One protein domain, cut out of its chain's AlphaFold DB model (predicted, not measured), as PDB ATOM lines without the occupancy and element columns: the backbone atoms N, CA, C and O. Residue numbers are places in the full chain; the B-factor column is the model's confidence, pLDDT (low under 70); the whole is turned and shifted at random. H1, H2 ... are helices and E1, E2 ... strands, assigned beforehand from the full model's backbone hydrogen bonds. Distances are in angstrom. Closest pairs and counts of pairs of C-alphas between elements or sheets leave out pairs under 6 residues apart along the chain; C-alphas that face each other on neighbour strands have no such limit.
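What this domain is: This is residues 5 to 211 of the 211 residues of an uncharacterized protein of Streptomyces sp. S3(2020) (UniProt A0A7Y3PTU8). What shape comes first? A twisted four-stranded sheet, E6 E4 E8 E9, stands partly face to face with a smaller sheet, E3 E7 E5, and helices H2, H3 and H4 pack together towards one end of the long axis. From the loop between the short strands E1 and E2, residues 19 to 25 stick out. What is it made of? The printed part has 207 residues with nine named strands and four named helices, in the order E1 E2 E3 E4 H1 E5 E6 E7 E8 E9 H2 H3 H4, a mixed class. The larger sheet is antiparallel, the smaller mixed; the whole is compact, with a radius of gyration of the C-alphas of 19.3 A and spans of 70 by 47 by 26 A.

How they stand to each other: How is the largest sheet paired? E6, residues 90 to 99, E4, residues 46 to 60, E8, residues 121 to 131, and E9, residues 138 to 146, follow in that order, antiparallel and twisted. Within hydrogen-bond range are N 93 and O 51, N 52 and O 128, and, in the hairpin E8 and E9, N 125 and O 143, each 2.8 A. Where are the other strands? E7, residues 103 to 113, is antiparallel to E3, residues 33 to 40, and parallel to E5, residues 79 to 81; N 36 and O 107, and N 81 and O 112, are within hydrogen-bond range at 2.8 A. E1, residues 14 to 16, and E2, residues 29 to 31, meet only at a point, C-alphas 14 and 30 facing each other at 5.3 A. How do the helices stand? H3, residues 174 to 190, and H4, residues 196 to 210, are on one face of the largest sheet, two layers, and touch as a helical hairpin, closest at the C-alphas of Leu 181 and Arg 202, 6.7 A. H2, residues 151 to 164, touches H4 at a shallow tilt of 5 degrees, the same way, closest at the C-alphas of Thr 159 and Ala 208, 5.0 A. H1, residues 61 to 64, touches H3, closest at the C-alphas of Cys 64 and Cys 176, 5.6 A. Are their backbones complete? Every O i to N i+4 pair is within hydrogen-bond range in H3 and H4, and 9 of 10 in H2; H1 is too short for such a pair.

Where its parts are: Which elements are long? E4 spans 37.8 A, E7 33.1 A and H3 24.5 A. Where are anchors? E1 begins at C-alpha 14 (145.968, 122.278, 164.861), and H4 ends at C-alpha 210 (118.752, 105.665, 163.703).

The domain as a whole: How large is it? The C-alphas farthest apart, of Asn 43 and Asn 167, are 70.0 A apart. Is it continuous and confident? The printed part has no cut; the links E1 to E2 and H1 to E5 are long. Mean pLDDT of the printed part is 74.1, and residues 5 to 31 are among those under 70.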
ATOM      1  N   ALA A   5     139.156 139.802 149.564       48.53
ATOM      2  CA  ALA A   5     138.288 138.640 149.420       48.53
ATOM      3  C   ALA A   5     138.693 137.547 150.418       48.53
ATOM      4  O   ALA A   5     139.881 137.294 150.609       48.53
ATOM      5  N   VAL A   6     137.692 136.912 151.041       44.28
ATOM      6  CA  VAL A   6     137.868 135.728 151.893       44.28
ATOM      7  C   VAL A   6     137.566 134.487 151.064       44.28
ATOM      8  O   VAL A   6     136.411 134.265 150.698       44.28
ATOM      9  N   GLU A   7     138.589 133.692 150.755       42.38
ATOM     10  CA  GLU A   7     138.458 132.592 149.783       42.38
ATOM     11  C   GLU A   7     138.204 131.205 150.390       42.38
ATOM     12  O   GLU A   7     137.803 130.293 149.669       42.38
ATOM     13  N   GLY A   8     138.310 131.025 151.708       42.75
ATOM     14  CA  GLY A   8     137.877 129.769 152.318       42.75
ATOM     15  C   GLY A   8     138.462 129.484 153.687       42.75
ATOM     16  O   GLY A   8     139.369 130.172 154.149       42.75
ATOM     17  N   LEU A   9     137.903 128.437 154.294       46.19
ATOM     18  CA  LEU A   9     138.348 127.820 155.532       46.19
ATOM     19  C   LEU A   9     138.955 126.455 155.195       46.19
ATOM     20  O   LEU A   9     138.245 125.533 154.808       46.19
ATOM     21  N   GLU A  10     140.283 126.357 155.263       38.94
ATOM     22  CA  GLU A  10     141.006 125.200 154.710       38.94
ATOM     23  C   GLU A  10     141.332 124.109 155.730       38.94
ATOM     24  O   GLU A  10     141.562 122.960 155.352       38.94
ATOM     25  N   ARG A  11     141.377 124.439 157.024       40.44
ATOM     26  CA  ARG A  11     141.694 123.467 158.071       40.44
ATOM     27  C   ARG A  11     141.159 123.915 159.422       40.44
ATOM     28  O   ARG A  11     141.606 124.935 159.930       40.44
ATOM     29  N   ILE A  12     140.291 123.093 160.006       46.66
ATOM     30  CA  ILE A  12     139.889 123.130 161.415       46.66
ATOM     31  C   ILE A  12     140.628 121.971 162.091       46.66
ATOM     32  O   ILE A  12     140.503 120.837 161.651       46.66
ATOM     33  N   GLY A  13     141.515 122.264 163.052       42.59
ATOM     34  CA  GLY A  13     142.429 121.275 163.647       42.59
ATOM     35  C   GLY A  13     143.905 121.691 163.596       42.59
ATOM     36  O   GLY A  13     144.498 121.752 162.515       42.59
ATOM     37  N   GLY A  14     144.543 121.925 164.747       39.72
ATOM     38  CA  GLY A  14     145.968 122.278 164.861       39.72
ATOM     39  C   GLY A  14     146.608 121.804 166.170       39.72
ATOM     40  O   GLY A  14     145.903 121.567 167.142       39.72
ATOM     41  N   LYS A  15     147.941 121.653 166.172       37.88
ATOM     42  CA  LYS A  15     148.750 121.256 167.337       37.88
ATOM     43  C   LYS A  15     149.220 122.504 168.084       37.88
ATOM     44  O   LYS A  15     149.944 123.300 167.492       37.88
ATOM     45  N   VAL A  16     148.875 122.643 169.361       40.84
ATOM     46  CA  VAL A  16     149.500 123.637 170.251       40.84
ATOM     47  C   VAL A  16     150.689 122.968 170.949       40.84
ATOM     48  O   VAL A  16     150.550 121.863 171.473       40.84
ATOM     49  N   GLN A  17     151.876 123.583 170.897       35.91
ATOM     50  CA  GLN A  17     153.044 123.155 171.675       35.91
ATOM     51  C   GLN A  17     153.216 124.079 172.877       35.91
ATOM     52  O   GLN A  17     153.302 125.293 172.720       35.91
ATOM     53  N   GLU A  18     153.305 123.484 174.060       48.75
ATOM     54  CA  GLU A  18     153.661 124.169 175.299       48.75
ATOM     55  C   GLU A  18     155.172 124.476 175.319       48.75
ATOM     56  O   GLU A  18     155.998 123.627 174.968       48.75
ATOM     57  N   GLN A  19     155.546 125.681 175.751       35.56
ATOM     58  CA  GLN A  19     156.896 125.992 176.226       35.56
ATOM     59  C   GLN A  19     156.785 126.547 177.651       35.56
ATOM     60  O   GLN A  19     156.396 127.697 177.831       35.56
ATOM     61  N   GLY A  20     157.147 125.736 178.653       34.50
ATOM     62  CA  GLY A  20     157.233 126.173 180.051       34.50
ATOM     63  C   GLY A  20     157.656 125.073 181.033       34.50
ATOM     64  O   GLY A  20     156.909 124.135 181.248       34.50
ATOM     65  N   GLU A  21     158.873 125.232 181.564       37.94
ATOM     66  CA  GLU A  21     159.573 124.595 182.703       37.94
ATOM     67  C   GLU A  21     159.208 123.164 183.173       37.94
ATOM     68  O   GLU A  21     158.165 122.907 183.759       37.94
ATOM     69  N   GLU A  22     160.184 122.270 182.949       46.41
ATOM     70  CA  GLU A  22     160.478 120.964 183.567       46.41
ATOM     71  C   GLU A  22     159.311 120.077 184.082       46.41
ATOM     72  O   GLU A  22     158.667 120.331 185.091       46.41
ATOM     73  N   GLU A  23     159.187 118.911 183.425       40.16
ATOM     74  CA  GLU A  23     158.551 117.651 183.875       40.16
ATOM     75  C   GLU A  23     157.109 117.303 183.463       40.16
ATOM     76  O   GLU A  23     156.609 116.246 183.858       40.16
ATOM     77  N   ARG A  24     156.457 118.033 182.552       44.25
ATOM     78  CA  ARG A  24     155.263 117.493 181.864       44.25
ATOM     79  C   ARG A  24     155.603 117.123 180.428       44.25
ATOM     80  O   ARG A  24     156.097 117.933 179.654       44.25
ATOM     81  N   LYS A  25     155.402 115.843 180.078       35.97
ATOM     82  CA  LYS A  25     155.544 115.376 178.691       35.97
ATOM     83  C   LYS A  25     154.666 116.265 177.800       35.97
ATOM     84  O   LYS A  25     153.510 116.460 178.168       35.97
ATOM     85  N   PRO A  26     155.163 116.743 176.648       37.47
ATOM     86  CA  PRO A  26     154.373 117.575 175.753       37.47
ATOM     87  C   PRO A  26     153.123 116.800 175.331       37.47
ATOM     88  O   PRO A  26     153.215 115.791 174.627       37.47
ATOM     89  N   PHE A  27     151.958 117.246 175.791       39.91
ATOM     90  CA  PHE A  27     150.682 116.748 175.306       39.91
ATOM     91  C   PHE A  27     150.262 117.627 174.133       39.91
ATOM     92  O   PHE A  27     150.203 118.846 174.237       39.91
ATOM     93  N   THR A  28     150.020 117.008 172.983       43.41
ATOM     94  CA  THR A  28     149.484 117.711 171.819       43.41
ATOM     95  C   THR A  28     147.967 117.672 171.916       43.41
ATOM     96  O   THR A  28     147.385 116.604 171.749       43.41
ATOM     97  N   SER A  29     147.339 118.815 172.175       47.12
ATOM     98  CA  SER A  29     145.888 118.953 172.033       47.12
ATOM     99  C   SER A  29     145.552 119.404 170.611       47.12
ATOM    100  O   SER A  29     146.225 120.284 170.064       47.12
ATOM    101  N   GLU A  30     144.541 118.777 170.008       57.97
ATOM    102  CA  GLU A  30     143.966 119.173 168.723       57.97
ATOM    103  C   GLU A  30     142.717 120.016 168.989       57.97
ATOM    104  O   GLU A  30     141.783 119.556 169.640       57.97
ATOM    105  N   GLY A  31     142.702 121.263 168.516       63.81
ATOM    106  CA  GLY A  31     141.547 122.158 168.644       63.81
ATOM    107  C   GLY A  31     141.059 122.701 167.305       63.81
ATOM    108  O   GLY A  31     141.809 122.664 166.323       63.81
ATOM    109  N   PRO A  32     139.821 123.219 167.247       73.56
ATOM    110  CA  PRO A  32     139.272 123.801 166.034       73.56
ATOM    111  C   PRO A  32     140.093 125.014 165.583       73.56
ATOM    112  O   PRO A  32     140.540 125.815 166.400       73.56
ATOM    113  N   VAL A  33     140.300 125.155 164.269       78.06
ATOM    114  CA  VAL A  33     141.103 126.241 163.679       78.06
ATOM    115  C   VAL A  33     140.324 126.951 162.579       78.06
ATOM    116  O   VAL A  33     139.893 126.328 161.626       78.06
ATOM    117  N   ILE A  34     140.178 128.264 162.647       82.38
ATOM    118  CA  ILE A  34     139.623 129.056 161.549       82.38
ATOM    119  C   ILE A  34     140.803 129.589 160.729       82.38
ATOM    120  O   ILE A  34     141.505 130.491 161.182       82.38
ATOM    121  N   ASP A  35     141.058 129.005 159.553       82.00
ATOM    122  CA  ASP A  35     142.025 129.512 158.560       82.00
ATOM    123  C   ASP A  35     141.293 130.443 157.587       82.00
ATOM    124  O   ASP A  35     140.265 130.061 157.042       82.00
ATOM    125  N   ILE A  36     141.785 131.664 157.397       83.44
ATOM    126  CA  ILE A  36     141.171 132.693 156.556       83.44
ATOM    127  C   ILE A  36     142.205 133.120 155.522       83.44
ATOM    128  O   ILE A  36     143.203 133.760 155.863       83.44
ATOM    129  N   LEU A  37     141.946 132.800 154.256       82.88
ATOM    130  CA  LEU A  37     142.697 133.339 153.126       82.88
ATOM    131  C   LEU A  37     142.188 134.744 152.798       82.88
ATOM    132  O   LEU A  37     141.004 134.919 152.530       82.88
ATOM    133  N   LEU A  38     143.088 135.720 152.821       83.69
ATOM    134  CA  LEU A  38     142.859 137.110 152.455       83.69
ATOM    135  C   LEU A  38     143.675 137.435 151.212       83.69
ATOM    136  O   LEU A  38     144.862 137.125 151.150       83.69
ATOM    137  N   ARG A  39     143.059 138.131 150.264       85.38
ATOM    138  CA  ARG A  39     143.733 138.645 149.072       85.38
ATOM    139  C   ARG A  39     143.622 140.152 149.020       85.38
ATOM    140  O   ARG A  39     142.506 140.639 149.040       85.38
ATOM    141  N   ASN A  40     144.720 140.890 148.916       85.06
ATOM    142  CA  ASN A  40     144.684 142.331 148.680       85.06
ATOM    143  C   ASN A  40     144.825 142.602 147.182       85.06
ATOM    144  O   ASN A  40     145.925 142.520 146.648       85.06
ATOM    145  N   SER A  41     143.731 142.950 146.508       84.56
ATOM    146  CA  SER A  41     143.756 143.353 145.090       84.56
ATOM    147  C   SER A  41     143.834 144.871 144.891       84.56
ATOM    148  O   SER A  41     143.540 145.380 143.811       84.56
ATOM    149  N   GLY A  42     144.132 145.620 145.954       81.19
ATOM    150  CA  GLY A  42     144.287 147.068 145.909       81.19
ATOM    151  C   GLY A  42     145.738 147.493 145.694       81.19
ATOM    152  O   GLY A  42     146.674 146.788 146.045       81.19
ATOM    153  N   ASN A  43     145.930 148.726 145.219       83.75
ATOM    154  CA  ASN A  43     147.258 149.298 144.937       83.75
ATOM    155  C   ASN A  43     148.033 149.762 146.191       83.75
ATOM    156  O   ASN A  43     149.055 150.436 146.070       83.75
ATOM    157  N   GLY A  44     147.514 149.510 147.395       83.69
ATOM    158  CA  GLY A  44     148.077 150.000 148.655       83.69
ATOM    159  C   GLY A  44     148.101 148.916 149.725       83.69
ATOM    160  O   GLY A  44     147.331 147.959 149.657       83.69
ATOM    161  N   ASN A  45     148.986 149.070 150.710       85.00
ATOM    162  CA  ASN A  45     149.115 148.112 151.806       85.00
ATOM    163  C   ASN A  45     147.816 148.038 152.618       85.00
ATOM    164  O   ASN A  45     147.239 149.066 152.982       85.00
ATOM    165  N   ALA A  46     147.410 146.821 152.961       85.50
ATOM    166  CA  ALA A  46     146.357 146.552 153.924       85.50
ATOM    167  C   ALA A  46     146.970 146.232 155.287       85.50
ATOM    168  O   ALA A  46     147.967 145.518 155.379       85.50
ATOM    169  N   ALA A  47     146.341 146.713 156.353       89.81
ATOM    170  CA  ALA A  47     146.657 146.288 157.708       89.81
ATOM    171  C   ALA A  47     145.363 145.874 158.400       89.81
ATOM    172  O   ALA A  47     144.427 146.667 158.449       89.81
ATOM    173  N   ILE A  48     145.315 144.659 158.936       89.56
ATOM    174  CA  ILE A  48     144.222 144.163 159.772       89.56
ATOM    175  C   ILE A  48     144.696 144.204 161.222       89.56
ATOM    176  O   ILE A  48     145.735 143.635 161.568       89.56
ATOM    177  N   THR A  49     143.941 144.908 162.065       92.06
ATOM    178  CA  THR A  49     144.359 145.217 163.445       92.06
ATOM    179  C   THR A  49     143.492 144.558 164.501       92.06
ATOM    180  O   THR A  49     143.897 144.461 165.661       92.06
ATOM    181  N   LYS A  50     142.314 144.072 164.113       94.00
ATOM    182  CA  LYS A  50     141.381 143.429 165.024       94.00
ATOM    183  C   LYS A  50     140.632 142.308 164.319       94.00
ATOM    184  O   LYS A  50     140.209 142.472 163.179       94.00
ATOM    185  N   ALA A  51     140.442 141.200 165.023       94.31
ATOM    186  CA  ALA A  51     139.381 140.243 164.748       94.31
ATOM    187  C   ALA A  51     138.372 140.285 165.894       94.31
ATOM    188  O   ALA A  51     138.750 140.418 167.057       94.31
ATOM    189  N   THR A  52     137.092 140.167 165.580       95.88
ATOM    190  CA  THR A  52     136.029 140.008 166.571       95.88
ATOM    191  C   THR A  52     135.264 138.741 166.242       95.88
ATOM    192  O   THR A  52     134.786 138.596 165.120       95.88
ATOM    193  N   PHE A  53     135.166 137.838 167.212       94.88
ATOM    194  CA  PHE A  53     134.375 136.618 167.110       94.88
ATOM    195  C   PHE A  53     133.081 136.844 167.876       94.88
ATOM    196  O   PHE A  53     133.091 136.894 169.102       94.88
ATOM    197  N   GLU A  54     131.982 137.038 167.161       96.19
ATOM    198  CA  GLU A  54     130.653 137.074 167.761       96.19
ATOM    199  C   GLU A  54     130.132 135.644 167.859       96.19
ATOM    200  O   GLU A  54     129.987 134.955 166.845       96.19
ATOM    201  N   LEU A  55     129.903 135.180 169.085       93.44
ATOM    202  CA  LEU A  55     129.380 133.850 169.346       93.44
ATOM    203  C   LEU A  55     127.888 133.825 169.007       93.44
ATOM    204  O   LEU A  55     127.082 134.418 169.711       93.44
ATOM    205  N   ASN A  56     127.497 133.103 167.962       92.50
ATOM    206  CA  ASN A  56     126.090 132.940 167.598       92.50
ATOM    207  C   ASN A  56     125.454 131.773 168.364       92.50
ATOM    208  O   ASN A  56     124.303 131.860 168.793       92.50
ATOM    209  N   ARG A  57     126.188 130.660 168.523       90.06
ATOM    210  CA  ARG A  57     125.736 129.449 169.234       90.06
ATOM    211  C   ARG A  57     126.912 128.697 169.841       90.06
ATOM    212  O   ARG A  57     127.986 128.650 169.246       90.06
ATOM    213  N   ALA A  58     126.654 128.042 170.967       87.75
ATOM    214  CA  ALA A  58     127.508 127.024 171.563       87.75
ATOM    215  C   ALA A  58     126.623 125.838 171.970       87.75
ATOM    216  O   ALA A  58     125.599 126.042 172.628       87.75
ATOM    217  N   ILE A  59     126.977 124.625 171.552       84.88
ATOM    218  CA  ILE A  59     126.273 123.389 171.922       84.88
ATOM    219  C   ILE A  59     127.252 122.490 172.662       84.88
ATOM    220  O   ILE A  59     128.271 122.117 172.085       84.88
ATOM    221  N   ASP A  60     126.929 122.150 173.910       82.06
ATOM    222  CA  ASP A  60     127.671 121.153 174.684       82.06
ATOM    223  C   ASP A  60     127.308 119.755 174.164       82.06
ATOM    224  O   ASP A  60     126.146 119.340 174.187       82.06
ATOM    225  N   LEU A  61     128.300 119.040 173.646       78.50
ATOM    226  CA  LEU A  61     128.140 117.700 173.096       78.50
ATOM    227  C   LEU A  61     127.982 116.643 174.194       78.50
ATOM    228  O   LEU A  61     127.397 115.592 173.933       78.50
ATOM    229  N   LEU A  62     128.458 116.915 175.412       76.62
ATOM    230  CA  LEU A  62     128.354 116.002 176.547       76.62
ATOM    231  C   LEU A  62     127.032 116.122 177.319       76.62
ATOM    232  O   LEU A  62     126.747 115.279 178.173       76.62
ATOM    233  N   ASP A  63     126.189 117.108 176.991       77.38
ATOM    234  CA  ASP A  63     124.884 117.333 177.640       77.38
ATOM    235  C   ASP A  63     123.971 116.092 177.572       77.38
ATOM    236  O   ASP A  63     123.178 115.825 178.474       77.38
ATOM    237  N   CYS A  64     124.125 115.274 176.524       75.81
ATOM    238  CA  CYS A  64     123.349 114.048 176.336       75.81
ATOM    239  C   CYS A  64     124.017 112.775 176.892       75.81
ATOM    240  O   CYS A  64     123.444 111.697 176.749       75.81
ATOM    241  N   THR A  65     125.217 112.863 177.475       68.88
ATOM    242  CA  THR A  65     126.086 111.700 177.735       68.88
ATOM    243  C   THR A  65     126.111 111.302 179.215       68.88
ATOM    244  O   THR A  65     125.785 110.160 179.519       68.88
ATOM    245  N   PHE A  66     126.452 112.215 180.141       61.78
ATOM    246  CA  PHE A  66     126.462 111.988 181.601       61.78
ATOM    247  C   PHE A  66     126.470 113.316 182.392       61.78
ATOM    248  O   PHE A  66     127.103 114.274 181.955       61.78
ATOM    249  N   PRO A  67     125.910 113.377 183.621       45.41
ATOM    250  CA  PRO A  67     126.244 114.419 184.591       45.41
ATOM    251  C   PRO A  67     127.561 114.046 185.298       45.41
ATOM    252  O   PRO A  67     127.555 113.542 186.419       45.41
ATOM    253  N   GLY A  68     128.709 114.208 184.642       39.34
ATOM    254  CA  GLY A  68     129.988 113.794 185.227       39.34
ATOM    255  C   GLY A  68     131.186 114.381 184.502       39.34
ATOM    256  O   GLY A  68     131.385 114.095 183.330       39.34
ATOM    257  N   GLY A  69     131.949 115.214 185.215       40.06
ATOM    258  CA  GLY A  69     132.997 116.090 184.688       40.06
ATOM    259  C   GLY A  69     134.078 115.415 183.842       40.06
ATOM    260  O   GLY A  69     134.547 114.317 184.146       40.06
ATOM    261  N   GLY A  70     134.497 116.141 182.805       39.50
ATOM    262  CA  GLY A  70     135.666 115.824 181.998       39.50
ATOM    263  C   GLY A  70     136.975 116.091 182.744       39.50
ATOM    264  O   GLY A  70     137.028 116.797 183.751       39.50
ATOM    265  N   SER A  71     138.054 115.489 182.251       40.97
ATOM    266  CA  SER A  71     139.403 115.767 182.747       40.97
ATOM    267  C   SER A  71     139.861 117.147 182.270       40.97
ATOM    268  O   SER A  71     139.799 117.445 181.080       40.97
ATOM    269  N   ILE A  72     140.351 117.967 183.199       38.53
ATOM    270  CA  ILE A  72     140.873 119.306 182.919       38.53
ATOM    271  C   ILE A  72     142.274 119.176 182.314       38.53
ATOM    272  O   ILE A  72     143.190 118.670 182.966       38.53
ATOM    273  N   PHE A  73     142.461 119.686 181.100       48.66
ATOM    274  CA  PHE A  73     143.786 120.035 180.582       48.66
ATOM    275  C   PHE A  73     143.839 121.559 180.347       48.66
ATOM    276  O   PHE A  73     142.812 122.218 180.259       48.66
ATOM    277  N   TYR A  74     145.018 122.161 180.277       50.38
ATOM    278  CA  TYR A  74     145.137 123.589 179.968       50.38
ATOM    279  C   TYR A  74     145.794 123.710 178.596       50.38
ATOM    280  O   TYR A  74     146.822 123.078 178.356       50.38
ATOM    281  N   VAL A  75     145.171 124.455 177.682       55.06
ATOM    282  CA  VAL A  75     145.688 124.712 176.331       55.06
ATOM    283  C   VAL A  75     145.471 126.187 176.010       55.06
ATOM    284  O   VAL A  75     144.364 126.699 176.177       55.06
ATOM    285  N   ASP A  76     146.514 126.864 175.536       61.00
ATOM    286  CA  ASP A  76     146.420 128.253 175.093       61.00
ATOM    287  C   ASP A  76     145.964 128.320 173.630       61.00
ATOM    288  O   ASP A  76     146.672 127.897 172.715       61.00
ATOM    289  N   TYR A  77     144.760 128.854 173.424       68.31
ATOM    290  CA  TYR A  77     144.160 129.096 172.113       68.31
ATOM    291  C   TYR A  77     144.231 130.585 171.758       68.31
ATOM    292  O   TYR A  77     144.070 131.440 172.629       68.31
ATOM    293  N   ASP A  78     144.374 130.914 170.470       76.94
ATOM    294  CA  ASP A  78     144.345 132.309 169.996       76.94
ATOM    295  C   ASP A  78     143.030 132.990 170.394       76.94
ATOM    296  O   ASP A  78     143.000 134.169 170.748       76.94
ATOM    297  N   VAL A  79     141.928 132.236 170.370       84.06
ATOM    298  CA  VAL A  79     140.595 132.661 170.793       84.06
ATOM    299  C   VAL A  79     140.115 131.778 171.936       84.06
ATOM    300  O   VAL A  79     139.432 130.784 171.729       84.06
ATOM    301  N   GLN A  80     140.466 132.179 173.155       84.00
ATOM    302  CA  GLN A  80     139.823 131.730 174.394       84.00
ATOM    303  C   GLN A  80     138.410 132.319 174.569       84.00
ATOM    304  O   GLN A  80     138.246 133.534 174.727       84.00
ATOM    305  N   ILE A  81     137.406 131.448 174.534       84.38
ATOM    306  CA  ILE A  81     135.998 131.723 174.821       84.38
ATOM    307  C   ILE A  81     135.796 131.640 176.342       84.38
ATOM    308  O   ILE A  81     136.066 130.590 176.932       84.38
ATOM    309  N   PRO A  82     135.322 132.707 176.998       83.94
ATOM    310  CA  PRO A  82     134.983 132.650 178.416       83.94
ATOM    311  C   PRO A  82     133.941 131.561 178.721       83.94
ATOM    312  O   PRO A  82     132.952 131.416 178.003       83.94
ATOM    313  N   LEU A  83     134.110 130.828 179.826       77.50
ATOM    314  CA  LEU A  83     133.207 129.729 180.221       77.50
ATOM    315  C   LEU A  83     131.745 130.165 180.426       77.50
ATOM    316  O   LEU A  83     130.823 129.356 180.363       77.50
ATOM    317  N   ASN A  84     131.518 131.447 180.702       81.38
ATOM    318  CA  ASN A  84     130.201 132.037 180.913       81.38
ATOM    319  C   ASN A  84     129.650 132.769 179.679       81.38
ATOM    320  O   ASN A  84     128.649 133.483 179.813       81.38
ATOM    321  N   SER A  85     130.288 132.616 178.512       85.94
ATOM    322  CA  SER A  85     129.852 133.260 177.278       85.94
ATOM    323  C   SER A  85     128.473 132.795 176.819       85.94
ATOM    324  O   SER A  85     128.056 131.654 177.023       85.94
ATOM    325  N   ARG A  86     127.747 133.708 176.179       88.31
ATOM    326  CA  ARG A  86     126.391 133.513 175.668       88.31
ATOM    327  C   ARG A  86     126.299 133.924 174.199       88.31
ATOM    328  O   ARG A  86     127.115 134.715 173.730       88.31
ATOM    329  N   PRO A  87     125.284 133.427 173.468       90.00
ATOM    330  CA  PRO A  87     124.947 133.960 172.156       90.00
ATOM    331  C   PRO A  87     124.841 135.493 172.161       90.00
ATOM    332  O   PRO A  87     124.133 136.058 172.996       90.00
ATOM    333  N   GLY A  88     125.530 136.142 171.223       92.06
ATOM    334  CA  GLY A  88     125.668 137.594 171.100       92.06
ATOM    335  C   GLY A  88     126.931 138.173 171.746       92.06
ATOM    336  O   GLY A  88     127.235 139.346 171.525       92.06
ATOM    337  N   ASP A  89     127.687 137.388 172.520       94.19
ATOM    338  CA  ASP A  89     128.943 137.864 173.097       94.19
ATOM    339  C   ASP A  89     130.017 138.034 172.019       94.19
ATOM    340  O   ASP A  89     130.222 137.173 171.161       94.19
ATOM    341  N   ALA A  90     130.746 139.146 172.102       95.31
ATOM    342  CA  ALA A  90     131.848 139.469 171.209       95.31
ATOM    343  C   ALA A  90     133.195 139.217 171.895       95.31
ATOM    344  O   ALA A  90     133.485 139.778 172.952       95.31
ATOM    345  N   ILE A  91     134.048 138.427 171.249       94.19
ATOM    346  CA  ILE A  91     135.374 138.046 171.741       94.19
ATOM    347  C   ILE A  91     136.421 138.738 170.855       94.19
ATOM    348  O   ILE A  91     136.700 138.282 169.741       94.19
ATOM    349  N   PRO A  92     136.982 139.882 171.287       94.69
ATOM    350  CA  PRO A  92     137.930 140.640 170.484       94.69
ATOM    351  C   PRO A  92     139.343 140.056 170.568       94.69
ATOM    352  O   PRO A  92     139.799 139.626 171.630       94.69
ATOM    353  N   ARG A  93     140.077 140.132 169.459       93.44
ATOM    354  CA  ARG A  93     141.503 139.816 169.362       93.44
ATOM    355  C   ARG A  93     142.248 140.898 168.607       93.44
ATOM    356  O   ARG A  93     141.852 141.304 167.518       93.44
ATOM    357  N   THR A  94     143.337 141.358 169.206       92.25
ATOM    358  CA  THR A  94     144.249 142.310 168.577       92.25
ATOM    359  C   THR A  94     145.143 141.573 167.594       92.25
ATOM    360  O   THR A  94     145.714 140.539 167.925       92.25
ATOM    361  N   LEU A  95     145.298 142.136 166.403       89.69
ATOM    362  CA  LEU A  95     146.114 141.594 165.328       89.69
ATOM    363  C   LEU A  95     147.154 142.606 164.874       89.69
ATOM    364  O   LEU A  95     147.007 143.819 165.031       89.69
ATOM    365  N   ARG A  96     148.216 142.084 164.271       89.38
ATOM    366  CA  ARG A  96     149.196 142.860 163.513       89.38
ATOM    367  C   ARG A  96     149.482 142.123 162.218       89.38
ATOM    368  O   ARG A  96     150.538 141.520 162.064       89.38
ATOM    369  N   PHE A  97     148.496 142.118 161.328       88.06
ATOM    370  CA  PHE A  97     148.602 141.454 160.038       88.06
ATOM    371  C   PHE A  97     148.684 142.496 158.927       88.06
ATOM    372  O   PHE A  97     147.843 143.390 158.856       88.06
ATOM    373  N   PHE A  98     149.695 142.381 158.071       89.44
ATOM    374  CA  PHE A  98     149.936 143.291 156.955       89.44
ATOM    375  C   PHE A  98     149.909 142.506 155.653       89.44
ATOM    376  O   PHE A  98     150.468 141.413 155.585       89.44
ATOM    377  N   LEU A  99     149.273 143.077 154.634       87.81
ATOM    378  CA  LEU A  99     149.169 142.480 153.312       87.81
ATOM    379  C   LEU A  99     149.584 143.506 152.259       87.81
ATOM    380  O   LEU A  99     149.044 144.615 152.202       87.81
ATOM    381  N   GLU A 100     150.575 143.151 151.451       89.69
ATOM    382  CA  GLU A 100     151.091 144.003 150.378       89.69
ATOM    383  C   GLU A 100     150.080 144.097 149.218       89.69
ATOM    384  O   GLU A 100     149.158 143.278 149.144       89.69
ATOM    385  N   PRO A 101     150.193 145.096 148.329       88.31
ATOM    386  CA  PRO A 101     149.396 145.173 147.109       88.31
ATOM    387  C   PRO A 101     149.549 143.905 146.266       88.31
ATOM    388  O   PRO A 101     150.643 143.347 146.191       88.31
ATOM    389  N   ASP A 102     148.462 143.474 145.628       86.56
ATOM    390  CA  ASP A 102     148.409 142.306 144.737       86.56
ATOM    391  C   ASP A 102     148.965 141.008 145.352       86.56
ATOM    392  O   ASP A 102     149.546 140.171 144.659       86.56
ATOM    393  N   SER A 103     148.781 140.837 146.664       85.56
ATOM    394  CA  SER A 103     149.300 139.693 147.413       85.56
ATOM    395  C   SER A 103     148.215 138.948 148.184       85.56
ATOM    396  O   SER A 103     147.185 139.512 148.566       85.56
ATOM    397  N   ASP A 104     148.492 137.673 148.440       85.81
ATOM    398  CA  ASP A 104     147.655 136.783 149.234       85.81
ATOM    399  C   ASP A 104     148.320 136.488 150.579       85.81
ATOM    400  O   ASP A 104     149.544 136.391 150.694       85.81
ATOM    401  N   GLY A 105     147.508 136.314 151.615       83.38
ATOM    402  CA  GLY A 105     147.981 136.036 152.960       83.38
ATOM    403  C   GLY A 105     146.948 135.284 153.780       83.38
ATOM    404  O   GLY A 105     145.764 135.270 153.464       83.38
ATOM    405  N   ARG A 106     147.400 134.615 154.841       83.62
ATOM    406  CA  ARG A 106     146.544 133.748 155.654       83.62
ATOM    407  C   ARG A 106     146.601 134.128 157.117       83.62
ATOM    408  O   ARG A 106     147.689 134.332 157.657       83.62
ATOM    409  N   ILE A 107     145.437 134.168 157.753       84.38
ATOM    410  CA  ILE A 107     145.300 134.329 159.199       84.38
ATOM    411  C   ILE A 107     144.664 133.062 159.753       84.38
ATOM    412  O   ILE A 107     143.632 132.622 159.257       84.38
ATOM    413  N   ARG A 108     145.270 132.485 160.789       85.12
ATOM    414  CA  ARG A 108     144.756 131.295 161.467       85.12
ATOM    415  C   ARG A 108     144.422 131.623 162.908       85.12
ATOM    416  O   ARG A 108     145.214 132.282 163.572       85.12
ATOM    417  N   PHE A 109     143.281 131.126 163.363       85.44
ATOM    418  CA  PHE A 109     142.832 131.243 164.744       85.44
ATOM    419  C   PHE A 109     142.524 129.872 165.304       85.44
ATOM    420  O   PHE A 109     141.592 129.217 164.847       85.44
ATOM    421  N   SER A 110     143.277 129.453 166.304       80.75
ATOM    422  CA  SER A 110     142.894 128.331 167.148       80.75
ATOM    423  C   SER A 110     141.821 128.777 168.148       80.75
ATOM    424  O   SER A 110     141.921 129.847 168.750       80.75
ATOM    425  N   ILE A 111     140.760 127.984 168.281       81.62
ATOM    426  CA  ILE A 111     139.596 128.299 169.112       81.62
ATOM    427  C   ILE A 111     139.508 127.286 170.251       81.62
ATOM    428  O   ILE A 111     139.623 126.083 170.027       81.62
ATOM    429  N   GLY A 112     139.237 127.768 171.457       77.06
ATOM    430  CA  GLY A 112     138.899 126.935 172.604       77.06
ATOM    431  C   GLY A 112     138.404 127.799 173.750       77.06
ATOM    432  O   GLY A 112     138.239 129.002 173.591       77.06
ATOM    433  N   THR A 113     138.128 127.218 174.901       74.75
ATOM    434  CA  THR A 113     137.684 127.970 176.081       74.75
ATOM    435  C   THR A 113     138.837 128.408 176.961       74.75
ATOM    436  O   THR A 113     139.953 127.900 176.879       74.75
ATOM    437  N   GLU A 114     138.550 129.352 177.843       71.75
ATOM    438  CA  GLU A 114     139.448 129.744 178.918       71.75
ATOM    439  C   GLU A 114     139.515 128.654 180.009       71.75
ATOM    440  O   GLU A 114     138.485 128.150 180.453       71.75
ATOM    441  N   GLY A 115     140.719 128.295 180.464       56.09
ATOM    442  CA  GLY A 115     140.935 127.478 181.671       56.09
ATOM    443  C   GLY A 115     140.648 125.970 181.580       56.09
ATOM    444  O   GLY A 115     141.119 125.230 182.434       56.09
ATOM    445  N   GLU A 116     139.947 125.492 180.554       55.16
ATOM    446  CA  GLU A 116     139.752 124.062 180.265       55.16
ATOM    447  C   GLU A 116     139.879 123.834 178.748       55.16
ATOM    448  O   GLU A 116     139.620 124.761 177.975       55.16
ATOM    449  N   PRO A 117     140.267 122.642 178.259       53.72
ATOM    450  CA  PRO A 117     140.295 122.337 176.839       53.72
ATOM    451  C   PRO A 117     138.887 121.890 176.514       53.72
ATOM    452  O   PRO A 117     138.580 120.696 176.494       53.72
ATOM    453  N   ASP A 118     137.997 122.855 176.365       58.91
ATOM    454  CA  ASP A 118     136.592 122.550 176.222       58.91
ATOM    455  C   ASP A 118     136.278 122.227 174.756       58.91
ATOM    456  O   ASP A 118     135.643 122.954 173.989       58.91
ATOM    457  N   LEU A 119     136.847 121.092 174.365       61.59
ATOM    458  CA  LEU A 119     136.730 120.434 173.081       61.59
ATOM    459  C   LEU A 119     135.384 119.702 172.945       61.59
ATOM    460  O   LEU A 119     135.135 119.130 171.893       61.59
ATOM    461  N   ARG A 120     134.513 119.734 173.968       71.88
ATOM    462  CA  ARG A 120     133.144 119.179 173.928       71.88
ATOM    463  C   ARG A 120     132.130 120.150 173.327       71.88
ATOM    464  O   ARG A 120     130.951 119.832 173.340       71.88
ATOM    465  N   PHE A 121     132.530 121.317 172.826       79.62
ATOM    466  CA  PHE A 121     131.587 122.257 172.223       79.62
ATOM    467  C   PHE A 121     131.642 122.282 170.699       79.62
ATOM    468  O   PHE A 121     132.701 122.253 170.064       79.62
ATOM    469  N   LEU A 122     130.455 122.433 170.122       84.69
ATOM    470  CA  LEU A 122     130.250 122.914 168.767       84.69
ATOM    471  C   LEU A 122     129.938 124.411 168.820       84.69
ATOM    472  O   LEU A 122     128.999 124.822 169.506       84.69
ATOM    473  N   TYR A 123     130.674 125.214 168.057       87.69
ATOM    474  CA  TYR A 123     130.507 126.665 168.028       87.69
ATOM    475  C   TYR A 123     130.063 127.170 166.658       87.69
ATOM    476  O   TYR A 123     130.510 126.675 165.625       87.69
ATOM    477  N   GLU A 124     129.233 128.210 166.657       91.94
ATOM    478  CA  GLU A 124     128.903 129.023 165.484       91.94
ATOM    479  C   GLU A 124     129.344 130.464 165.738       91.94
ATOM    480  O   GLU A 124     128.905 131.070 166.715       91.94
ATOM    481  N   PHE A 125     130.156 131.028 164.845       92.69
ATOM    482  CA  PHE A 125     130.661 132.397 164.941       92.69
ATOM    483  C   PHE A 125     130.282 133.256 163.744       92.69
ATOM    484  O   PHE A 125     130.153 132.776 162.618       92.69
ATOM    485  N   THR A 126     130.197 134.558 163.978       94.62
ATOM    486  CA  THR A 126     130.438 135.569 162.950       94.62
ATOM    487  C   THR A 126     131.811 136.173 163.224       94.62
ATOM    488  O   THR A 126     132.073 136.634 164.333       94.62
ATOM    489  N   VAL A 127     132.708 136.137 162.238       93.75
ATOM    490  CA  VAL A 127     134.064 136.686 162.374       93.75
ATOM    491  C   VAL A 127     134.151 137.993 161.607       93.75
ATOM    492  O   VAL A 127     133.947 138.016 160.396       93.75
ATOM    493  N   THR A 128     134.493 139.069 162.302       94.69
ATOM    494  CA  THR A 128     134.686 140.390 161.701       94.69
ATOM    495  C   THR A 128     136.151 140.780 161.790       94.69
ATOM    496  O   THR A 128     136.702 140.864 162.889       94.69
ATOM    497  N   LEU A 129     136.791 141.022 160.645       92.56
ATOM    498  CA  LEU A 129     138.149 141.555 160.565       92.56
ATOM    499  C   LEU A 129     138.087 143.059 160.301       92.56
ATOM    500  O   LEU A 129     137.560 143.493 159.275       92.56
ATOM    501  N   SER A 130     138.654 143.844 161.214       92.25
ATOM    502  CA  SER A 130     138.671 145.303 161.112       92.25
ATOM    503  C   SER A 130     140.057 145.785 160.650       92.25
ATOM    504  O   SER A 130     141.082 145.430 161.262       92.25
ATOM    505  N   PRO A 131     140.128 146.592 159.576       89.38
ATOM    506  CA  PRO A 131     141.379 147.169 159.105       89.38
ATOM    507  C   PRO A 131     141.909 148.262 160.047       89.38
ATOM    508  O   PRO A 131     141.241 148.699 160.980       89.38
ATOM    509  N   ALA A 132     143.141 148.711 159.817       84.81
ATOM    510  CA  ALA A 132     143.656 149.934 160.420       84.81
ATOM    511  C   ALA A 132     142.964 151.156 159.784       84.81
ATOM    512  O   ALA A 132     143.128 151.403 158.589       84.81
ATOM    513  N   GLY A 133     142.230 151.937 160.583       78.69
ATOM    514  CA  GLY A 133     141.530 153.151 160.135       78.69
ATOM    515  C   GLY A 133     140.109 152.896 159.618       78.69
ATOM    516  O   GLY A 133     139.514 151.869 159.925       78.69
ATOM    517  N   ASP A 134     139.572 153.823 158.819       73.38
ATOM    518  CA  ASP A 134     138.164 153.832 158.365       73.38
ATOM    519  C   ASP A 134     137.889 152.922 157.147       73.38
ATOM    520  O   ASP A 134     137.001 153.180 156.332       73.38
ATOM    521  N   GLY A 135     138.696 151.874 156.966       72.94
ATOM    522  CA  GLY A 135     138.460 150.886 155.916       72.94
ATOM    523  C   GLY A 135     137.201 150.053 156.199       72.94
ATOM    524  O   GLY A 135     136.795 149.927 157.355       72.94
ATOM    525  N   PRO A 136     136.581 149.455 155.165       82.50
ATOM    526  CA  PRO A 136     135.440 148.572 155.368       82.50
ATOM    527  C   PRO A 136     135.849 147.338 156.176       82.50
ATOM    528  O   PRO A 136     136.921 146.766 155.966       82.50
ATOM    529  N   GLU A 137     134.977 146.915 157.085       89.62
ATOM    530  CA  GLU A 137     135.150 145.653 157.796       89.62
ATOM    531  C   GLU A 137     134.869 144.466 156.875       89.62
ATOM    532  O   GLU A 137     133.993 144.512 156.007       89.62
ATOM    533  N   LEU A 138     135.597 143.376 157.099       88.88
ATOM    534  CA  LEU A 138     135.370 142.113 156.412       88.88
ATOM    535  C   LEU A 138     134.588 141.196 157.340       88.88
ATOM    536  O   LEU A 138     135.088 140.804 158.393       88.88
ATOM    537  N   VAL A 139     133.370 140.848 156.939       90.88
ATOM    538  CA  VAL A 139     132.480 139.998 157.733       90.88
ATOM    539  C   VAL A 139     132.416 138.604 157.121       90.88
ATOM    540  O   VAL A 139     132.038 138.426 155.961       90.88
ATOM    541  N   ILE A 140     132.751 137.608 157.930       89.38
ATOM    542  CA  ILE A 140     132.693 136.185 157.611       89.38
ATOM    543  C   ILE A 140     131.560 135.594 158.457       89.38
ATOM    544  O   ILE A 140     131.752 135.286 159.637       89.38
ATOM    545  N   PRO A 141     130.344 135.490 157.900       90.00
ATOM    546  CA  PRO A 141     129.186 135.075 158.673       90.00
ATOM    547  C   PRO A 141     129.160 133.559 158.870       90.00
ATOM    548  O   PRO A 141     129.566 132.810 157.981       90.00
ATOM    549  N   LYS A 142     128.580 133.129 159.996       89.25
ATOM    550  CA  LYS A 142     128.152 131.747 160.268       89.25
ATOM    551  C   LYS A 142     129.221 130.692 159.949       89.25
ATOM    552  O   LYS A 142     129.021 129.816 159.103       89.25
ATOM    553  N   VAL A 143     130.359 130.817 160.624       88.62
ATOM    554  CA  VAL A 143     131.447 129.838 160.645       88.62
ATOM    555  C   VAL A 143     131.166 128.826 161.748       88.62
ATOM    556  O   VAL A 143     131.101 129.205 162.916       88.62
ATOM    557  N   VAL A 144     131.009 127.554 161.392       88.31
ATOM    558  CA  VAL A 144     130.758 126.472 162.351       88.31
ATOM    559  C   VAL A 144     132.002 125.613 162.529       88.31
ATOM    560  O   VAL A 144     132.543 125.079 161.557       88.31
ATOM    561  N   VAL A 145     132.434 125.461 163.781       83.38
ATOM    562  CA  VAL A 145     133.624 124.689 164.155       83.38
ATOM    563  C   VAL A 145     133.311 123.695 165.268       83.38
ATOM    564  O   VAL A 145     132.506 123.979 166.156       83.38
ATOM    565  N   LEU A 146     133.965 122.537 165.223       78.44
ATOM    566  CA  LEU A 146     133.817 121.449 166.185       78.44
ATOM    567  C   LEU A 146     135.162 121.146 166.850       78.44
ATOM    568  O   LEU A 146     136.174 121.018 166.160       78.44
ATOM    569  N   GLY A 147     135.168 121.017 168.178       68.94
ATOM    570  CA  GLY A 147     136.292 120.427 168.901       68.94
ATOM    571  C   GLY A 147     136.344 118.907 168.699       68.94
ATOM    572  O   GLY A 147     135.313 118.254 168.826       68.94
ATOM    573  N   PRO A 148     137.506 118.311 168.361       61.91
ATOM    574  CA  PRO A 148     137.582 116.877 168.074       61.91
ATOM    575  C   PRO A 148     137.501 115.981 169.317       61.91
ATOM    576  O   PRO A 148     137.217 114.788 169.179       61.91
ATOM    577  N   ALA A 149     137.762 116.493 170.526       61.34
ATOM    578  CA  ALA A 149     137.633 115.643 171.706       61.34
ATOM    579  C   ALA A 149     136.161 115.371 172.016       61.34
ATOM    580  O   ALA A 149     135.277 116.140 171.660       61.34
ATOM    581  N   TYR A 150     135.904 114.241 172.666       65.38
ATOM    582  CA  TYR A 150     134.568 113.795 173.062       65.38
ATOM    583  C   TYR A 150     133.631 113.384 171.922       65.38
ATOM    584  O   TYR A 150     132.651 112.702 172.196       65.38
ATOM    585  N   VAL A 151     133.959 113.652 170.650       72.94
ATOM    586  CA  VAL A 151     133.207 113.126 169.494       72.94
ATOM    587  C   VAL A 151     133.001 111.615 169.621       72.94
ATOM    588  O   VAL A 151     131.875 111.136 169.533       72.94
ATOM    589  N   HIS A 152     134.066 110.859 169.897       74.62
ATOM    590  CA  HIS A 152     133.974 109.410 170.091       74.62
ATOM    591  C   HIS A 152     133.110 109.023 171.294       74.62
ATOM    592  O   HIS A 152     132.267 108.147 171.158       74.62
ATOM    593  N   GLU A 153     133.255 109.702 172.433       73.69
ATOM    594  CA  GLU A 153     132.481 109.406 173.646       73.69
ATOM    595  C   GLU A 153     130.978 109.636 173.444       73.69
ATOM    596  O   GLU A 153     130.152 108.838 173.888       73.69
ATOM    597  N   VAL A 154     130.615 110.692 172.714       77.50
ATOM    598  CA  VAL A 154     129.226 111.005 172.367       77.50
ATOM    599  C   VAL A 154     128.652 109.951 171.421       77.50
ATOM    600  O   VAL A 154     127.535 109.482 171.632       77.50
ATOM    601  N   ILE A 155     129.418 109.525 170.409       79.31
ATOM    602  CA  ILE A 155     129.011 108.448 169.492       79.31
ATOM    603  C   ILE A 155     128.895 107.100 170.217       79.31
ATOM    604  O   ILE A 155     127.928 106.367 169.990       79.31
ATOM    605  N   ASP A 156     129.839 106.774 171.096       79.81
ATOM    606  CA  ASP A 156     129.849 105.533 171.872       79.81
ATOM    607  C   ASP A 156     128.666 105.490 172.839       79.81
ATOM    608  O   ASP A 156     127.971 104.478 172.910       79.81
ATOM    609  N   SER A 157     128.366 106.599 173.522       75.19
ATOM    610  CA  SER A 157     127.186 106.706 174.382       75.19
ATOM    611  C   SER A 157     125.890 106.604 173.583       75.19
ATOM    612  O   SER A 157     125.026 105.800 173.927       75.19
ATOM    613  N   ALA A 158     125.773 107.323 172.460       75.44
ATOM    614  CA  ALA A 158     124.618 107.210 171.571       75.44
ATOM    615  C   ALA A 158     124.438 105.771 171.050       75.44
ATOM    616  O   ALA A 158     123.321 105.267 170.990       75.44
ATOM    617  N   THR A 159     125.519 105.053 170.749       74.25
ATOM    618  CA  THR A 159     125.453 103.638 170.344       74.25
ATOM    619  C   THR A 159     125.099 102.726 171.523       74.25
ATOM    620  O   THR A 159     124.309 101.793 171.371       74.25
ATOM    621  N   GLY A 160     125.623 103.018 172.714       64.75
ATOM    622  CA  GLY A 160     125.305 102.349 173.972       64.75
ATOM    623  C   GLY A 160     123.832 102.473 174.352       64.75
ATOM    624  O   GLY A 160     123.268 101.489 174.824       64.75
ATOM    625  N   THR A 161     123.171 103.598 174.039       57.19
ATOM    626  CA  THR A 161     121.708 103.712 174.198       57.19
ATOM    627  C   THR A 161     120.967 102.644 173.389       57.19
ATOM    628  O   THR A 161     120.026 102.055 173.906       57.19
ATOM    629  N   LYS A 162     121.448 102.229 172.200       54.91
ATOM    630  CA  LYS A 162     120.879 101.061 171.491       54.91
ATOM    631  C   LYS A 162     121.040  99.749 172.250       54.91
ATOM    632  O   LYS A 162     120.139  98.913 172.233       54.91
ATOM    633  N   GLN A 163     122.192  99.529 172.879       48.19
ATOM    634  CA  GLN A 163     122.424  98.323 173.678       48.19
ATOM    635  C   GLN A 163     121.624  98.349 174.984       48.19
ATOM    636  O   GLN A 163     121.129  97.306 175.412       48.19
ATOM    637  N   ALA A 164     121.411  99.526 175.569       48.09
ATOM    638  CA  ALA A 164     120.533  99.727 176.714       48.09
ATOM    639  C   ALA A 164     119.035  99.642 176.350       48.09
ATOM    640  O   ALA A 164     118.234  99.187 177.171       48.09
ATOM    641  N   HIS A 165     118.653  99.929 175.096       46.47
ATOM    642  CA  HIS A 165     117.299  99.700 174.567       46.47
ATOM    643  C   HIS A 165     116.881  98.224 174.574       46.47
ATOM    644  O   HIS A 165     115.688  97.935 174.486       46.47
ATOM    645  N   LEU A 166     117.817  97.281 174.730       44.81
ATOM    646  CA  LEU A 166     117.460  95.876 174.928       44.81
ATOM    647  C   LEU A 166     116.971  95.574 176.352       44.81
ATOM    648  O   LEU A 166     116.352  94.530 176.525       44.81
ATOM    649  N   ASN A 167     117.187  96.450 177.352       42.16
ATOM    650  CA  ASN A 167     116.845  96.139 178.748       42.16
ATOM    651  C   ASN A 167     116.270  97.276 179.630       42.16
ATOM    652  O   ASN A 167     115.937  96.965 180.775       42.16
ATOM    653  N   ASN A 168     116.101  98.540 179.196       45.19
ATOM    654  CA  ASN A 168     115.431  99.539 180.059       45.19
ATOM    655  C   ASN A 168     114.648 100.664 179.321       45.19
ATOM    656  O   ASN A 168     115.258 101.503 178.663       45.19
ATOM    657  N   PRO A 169     113.304 100.728 179.444       40.78
ATOM    658  CA  PRO A 169     112.442 101.711 178.771       40.78
ATOM    659  C   PRO A 169     112.394 103.122 179.399       40.78
ATOM    660  O   PRO A 169     111.646 103.966 178.909       40.78
ATOM    661  N   GLU A 170     113.169 103.408 180.449       50.00
ATOM    662  CA  GLU A 170     113.212 104.727 181.114       50.00
ATOM    663  C   GLU A 170     114.404 105.612 180.699       50.00
ATOM    664  O   GLU A 170     114.660 106.629 181.340       50.00
ATOM    665  N   GLU A 171     115.156 105.263 179.647       57.00
ATOM    666  CA  GLU A 171     116.374 106.014 179.314       57.00
ATOM    667  C   GLU A 171     116.102 107.449 178.801       57.00
ATOM    668  O   GLU A 171     115.516 107.638 177.729       57.00
ATOM    669  N   PRO A 172     116.578 108.488 179.515       60.44
ATOM    670  CA  PRO A 172     116.188 109.881 179.283       60.44
ATOM    671  C   PRO A 172     116.944 110.584 178.138       60.44
ATOM    672  O   PRO A 172     116.581 111.699 177.763       60.44
ATOM    673  N   PHE A 173     117.977 109.964 177.559       72.12
ATOM    674  CA  PHE A 173     118.931 110.654 176.675       72.12
ATOM    675  C   PHE A 173     118.596 110.582 175.174       72.12
ATOM    676  O   PHE A 173     119.061 111.416 174.399       72.12
ATOM    677  N   TYR A 174     117.732 109.662 174.730       74.38
ATOM    678  CA  TYR A 174     117.368 109.546 173.307       74.38
ATOM    679  C   TYR A 174     116.707 110.816 172.719       74.38
ATOM    680  O   TYR A 174     117.107 111.262 171.636       74.38
ATOM    681  N   PRO A 175     115.748 111.476 173.408       81.62
ATOM    682  CA  PRO A 175     115.227 112.770 172.963       81.62
ATOM    683  C   PRO A 175     116.303 113.864 172.885       81.62
ATOM    684  O   PRO A 175     116.226 114.724 172.006       81.62
ATOM    685  N   CYS A 176     117.316 113.814 173.760       83.62
ATOM    686  CA  CYS A 176     118.445 114.747 173.756       83.62
ATOM    687  C   CYS A 176     119.275 114.598 172.473       83.62
ATOM    688  O   CYS A 176     119.458 115.572 171.744       83.62
ATOM    689  N   TYR A 177     119.666 113.370 172.113       85.00
ATOM    690  CA  TYR A 177     120.415 113.117 170.877       85.00
ATOM    691  C   TYR A 177     119.631 113.495 169.612       85.00
ATOM    692  O   TYR A 177     120.197 114.065 168.678       85.00
ATOM    693  N   LYS A 178     118.309 113.267 169.583       85.38
ATOM    694  CA  LYS A 178     117.454 113.754 168.484       85.38
ATOM    695  C   LYS A 178     117.449 115.274 168.374       85.38
ATOM    696  O   LYS A 178     117.496 115.804 167.263       85.38
ATOM    697  N   LYS A 179     117.393 115.977 169.507       88.25
ATOM    698  CA  LYS A 179     117.493 117.437 169.527       88.25
ATOM    699  C   LYS A 179     118.859 117.893 169.007       88.25
ATOM    700  O   LYS A 179     118.892 118.771 168.152       88.25
ATOM    701  N   MET A 180     119.952 117.265 169.447       88.12
ATOM    702  CA  MET A 180     121.306 117.563 168.966       88.12
ATOM    703  C   MET A 180     121.430 117.380 167.449       88.12
ATOM    704  O   MET A 180     121.931 118.271 166.769       88.12
ATOM    705  N   LEU A 181     120.899 116.286 166.890       89.06
ATOM    706  CA  LEU A 181     120.850 116.073 165.438       89.06
ATOM    707  C   LEU A 181     120.045 117.153 164.711       89.06
ATOM    708  O   LEU A 181     120.472 117.641 163.666       89.06
ATOM    709  N   SER A 182     118.899 117.555 165.265       89.88
ATOM    710  CA  SER A 182     118.100 118.642 164.696       89.88
ATOM    711  C   SER A 182     118.837 119.982 164.736       89.88
ATOM    712  O   SER A 182     118.728 120.762 163.792       89.88
ATOM    713  N   ASP A 183     119.563 120.270 165.817       89.81
ATOM    714  CA  ASP A 183     120.354 121.491 165.945       89.81
ATOM    715  C   ASP A 183     121.547 121.488 164.976       89.81
ATOM    716  O   ASP A 183     121.770 122.495 164.305       89.81
ATOM    717  N   LEU A 184     122.239 120.353 164.818       89.06
ATOM    718  CA  LEU A 184     123.307 120.162 163.828       89.06
ATOM    719  C   LEU A 184     122.801 120.365 162.395       89.06
ATOM    720  O   LEU A 184     123.391 121.137 161.645       89.06
ATOM    721  N   ALA A 185     121.682 119.733 162.028       89.50
ATOM    722  CA  ALA A 185     121.085 119.885 160.700       89.50
ATOM    723  C   ALA A 185     120.656 121.336 160.424       89.50
ATOM    724  O   ALA A 185     120.819 121.847 159.316       89.50
ATOM    725  N   ARG A 186     120.138 122.030 161.446       90.06
ATOM    726  CA  ARG A 186     119.809 123.455 161.350       90.06
ATOM    727  C   ARG A 186     121.062 124.305 161.152       90.06
ATOM    728  O   ARG A 186     121.054 125.183 160.299       90.06
ATOM    729  N   MET A 187     122.125 124.054 161.915       89.19
ATOM    730  CA  MET A 187     123.400 124.759 161.755       89.19
ATOM    731  C   MET A 187     123.998 124.525 160.370       89.19
ATOM    732  O   MET A 187     124.459 125.471 159.754       89.19
ATOM    733  N   GLU A 188     123.921 123.313 159.830       87.31
ATOM    734  CA  GLU A 188     124.385 123.004 158.473       87.31
ATOM    735  C   GLU A 188     123.580 123.721 157.390       87.31
ATOM    736  O   GLU A 188     124.162 124.298 156.475       87.31
ATOM    737  N   GLY A 189     122.250 123.757 157.516       87.00
ATOM    738  CA  GLY A 189     121.398 124.492 156.580       87.00
ATOM    739  C   GLY A 189     121.589 126.011 156.634       87.00
ATOM    740  O   GLY A 189     121.228 126.717 155.692       87.00
ATOM    741  N   GLU A 190     122.140 126.527 157.733       90.19
ATOM    742  CA  GLU A 190     122.363 127.952 157.944       90.19
ATOM    743  C   GLU A 190     123.812 128.401 157.732       90.19
ATOM    744  O   GLU A 190     124.028 129.582 157.447       90.19
ATOM    745  N   ALA A 191     124.786 127.508 157.909       87.69
ATOM    746  CA  ALA A 191     126.204 127.825 157.880       87.69
ATOM    747  C   ALA A 191     126.644 128.270 156.488       87.69
ATOM    748  O   ALA A 191     126.275 127.686 155.469       87.69
ATOM    749  N   LYS A 192     127.504 129.290 156.450       88.06
ATOM    750  CA  LYS A 192     128.218 129.639 155.217       88.06
ATOM    751  C   LYS A 192     129.507 128.831 155.088       88.06
ATOM    752  O   LYS A 192     129.898 128.477 153.981       88.06
ATOM    753  N   TYR A 193     130.147 128.546 156.222       86.06
ATOM    754  CA  TYR A 193     131.376 127.765 156.308       86.06
ATOM    755  C   TYR A 193     131.251 126.769 157.460       86.06
ATOM    756  O   TYR A 193     130.880 127.152 158.568       86.06
ATOM    757  N   MET A 194     131.566 125.502 157.209       83.88
ATOM    758  CA  MET A 194     131.439 124.426 158.192       83.88
ATOM    759  C   MET A 194     132.644 123.492 158.110       83.88
ATOM    760  O   MET A 194     133.122 123.192 157.015       83.88
ATOM    761  N   SER A 195     133.138 123.044 159.269       77.31
ATOM    762  CA  SER A 195     134.218 122.054 159.321       77.31
ATOM    763  C   SER A 195     133.776 120.696 158.771       77.31
ATOM    764  O   SER A 195     132.651 120.274 159.042       77.31
ATOM    765  N   PRO A 196     134.660 119.966 158.065       78.56
ATOM    766  CA  PRO A 196     134.396 118.578 157.688       78.56
ATOM    767  C   PRO A 196     134.097 117.676 158.892       78.56
ATOM    768  O   PRO A 196     133.277 116.766 158.786       78.56
ATOM    769  N   ASP A 197     134.717 117.950 160.044       77.56
ATOM    770  CA  ASP A 197     134.509 117.188 161.281       77.56
ATOM    771  C   ASP A 197     133.067 117.312 161.786       77.56
ATOM    772  O   ASP A 197     132.521 116.346 162.309       77.56
ATOM    773  N   VAL A 198     132.415 118.465 161.579       83.06
ATOM    774  CA  VAL A 198     130.993 118.657 161.916       83.06
ATOM    775  C   VAL A 198     130.117 117.719 161.084       83.06
ATOM    776  O   VAL A 198     129.234 117.052 161.626       83.06
ATOM    777  N   THR A 199     130.364 117.637 159.773       83.44
ATOM    778  CA  THR A 199     129.609 116.760 158.866       83.44
ATOM    779  C   THR A 199     129.841 115.282 159.191       83.44
ATOM    780  O   THR A 199     128.886 114.499 159.236       83.44
ATOM    781  N   ASP A 200     131.093 114.893 159.442       84.69
ATOM    782  CA  ASP A 200     131.452 113.527 159.832       84.69
ATOM    783  C   ASP A 200     130.802 113.139 161.168       84.69
ATOM    784  O   ASP A 200     130.146 112.097 161.263       84.69
ATOM    785  N   PHE A 201     130.884 114.013 162.175       86.50
ATOM    786  CA  PHE A 201     130.235 113.810 163.465       86.50
ATOM    787  C   PHE A 201     128.717 113.661 163.328       86.50
ATOM    788  O   PHE A 201     128.160 112.690 163.840       86.50
ATOM    789  N   ARG A 202     128.046 114.559 162.592       89.44
ATOM    790  CA  ARG A 202     126.597 114.471 162.345       89.44
ATOM    791  C   ARG A 202     126.227 113.129 161.726       89.44
ATOM    792  O   ARG A 202     125.297 112.483 162.194       89.44
ATOM    793  N   THR A 203     126.966 112.701 160.703       88.81
ATOM    794  CA  THR A 203     126.711 111.442 159.988       88.81
ATOM    795  C   THR A 203     126.857 110.238 160.918       88.81
ATOM    796  O   THR A 203     125.999 109.353 160.936       88.81
ATOM    797  N   LYS A 204     127.917 110.212 161.733       88.56
ATOM    798  CA  LYS A 204     128.142 109.156 162.728       88.56
ATOM    799  C   LYS A 204     127.055 109.148 163.801       88.56
ATOM    800  O   LYS A 204     126.558 108.078 164.145       88.56
ATOM    801  N   LEU A 205     126.657 110.320 164.295       87.56
ATOM    802  CA  LEU A 205     125.613 110.444 165.313       87.56
ATOM    803  C   LEU A 205     124.254 110.020 164.751       87.56
ATOM    804  O   LEU A 205     123.509 109.298 165.404       87.56
ATOM    805  N   GLU A 206     123.944 110.407 163.516       88.88
ATOM    806  CA  GLU A 206     122.722 110.017 162.819       88.88
ATOM    807  C   GLU A 206     122.648 108.494 162.680       88.88
ATOM    808  O   GLU A 206     121.640 107.892 163.060       88.88
ATOM    809  N   ALA A 207     123.737 107.851 162.248       86.56
ATOM    810  CA  ALA A 207     123.830 106.396 162.217       86.56
ATOM    811  C   ALA A 207     123.636 105.786 163.618       86.56
ATOM    812  O   ALA A 207     122.853 104.844 163.769       86.56
ATOM    813  N   ALA A 208     124.273 106.344 164.652       81.94
ATOM    814  CA  ALA A 208     124.169 105.880 166.038       81.94
ATOM    815  C   ALA A 208     122.766 106.059 166.651       81.94
ATOM    816  O   ALA A 208     122.373 105.273 167.505       81.94
ATOM    817  N   VAL A 209     121.961 107.019 166.193       80.06
ATOM    818  CA  VAL A 209     120.599 107.261 166.713       80.06
ATOM    819  C   VAL A 209     119.518 106.528 165.904       80.06
ATOM    820  O   VAL A 209     118.448 106.235 166.440       80.06
ATOM    821  N   THR A 210     119.768 106.225 164.624       74.75
ATOM    822  CA  THR A 210     118.752 105.665 163.703       74.75
ATOM    823  C   THR A 210     118.865 104.166 163.414       74.75
ATOM    824  O   THR A 210     117.853 103.575 163.040       74.75
ATOM    825  N   SER A 211     120.050 103.550 163.559       60.41
ATOM    826  CA  SER A 211     120.218 102.081 163.417       60.41
ATOM    827  C   SER A 211     119.609 101.234 164.542       60.41
ATOM    828  O   SER A 211     119.528 100.008 164.348       60.41
TER     829      SER A 211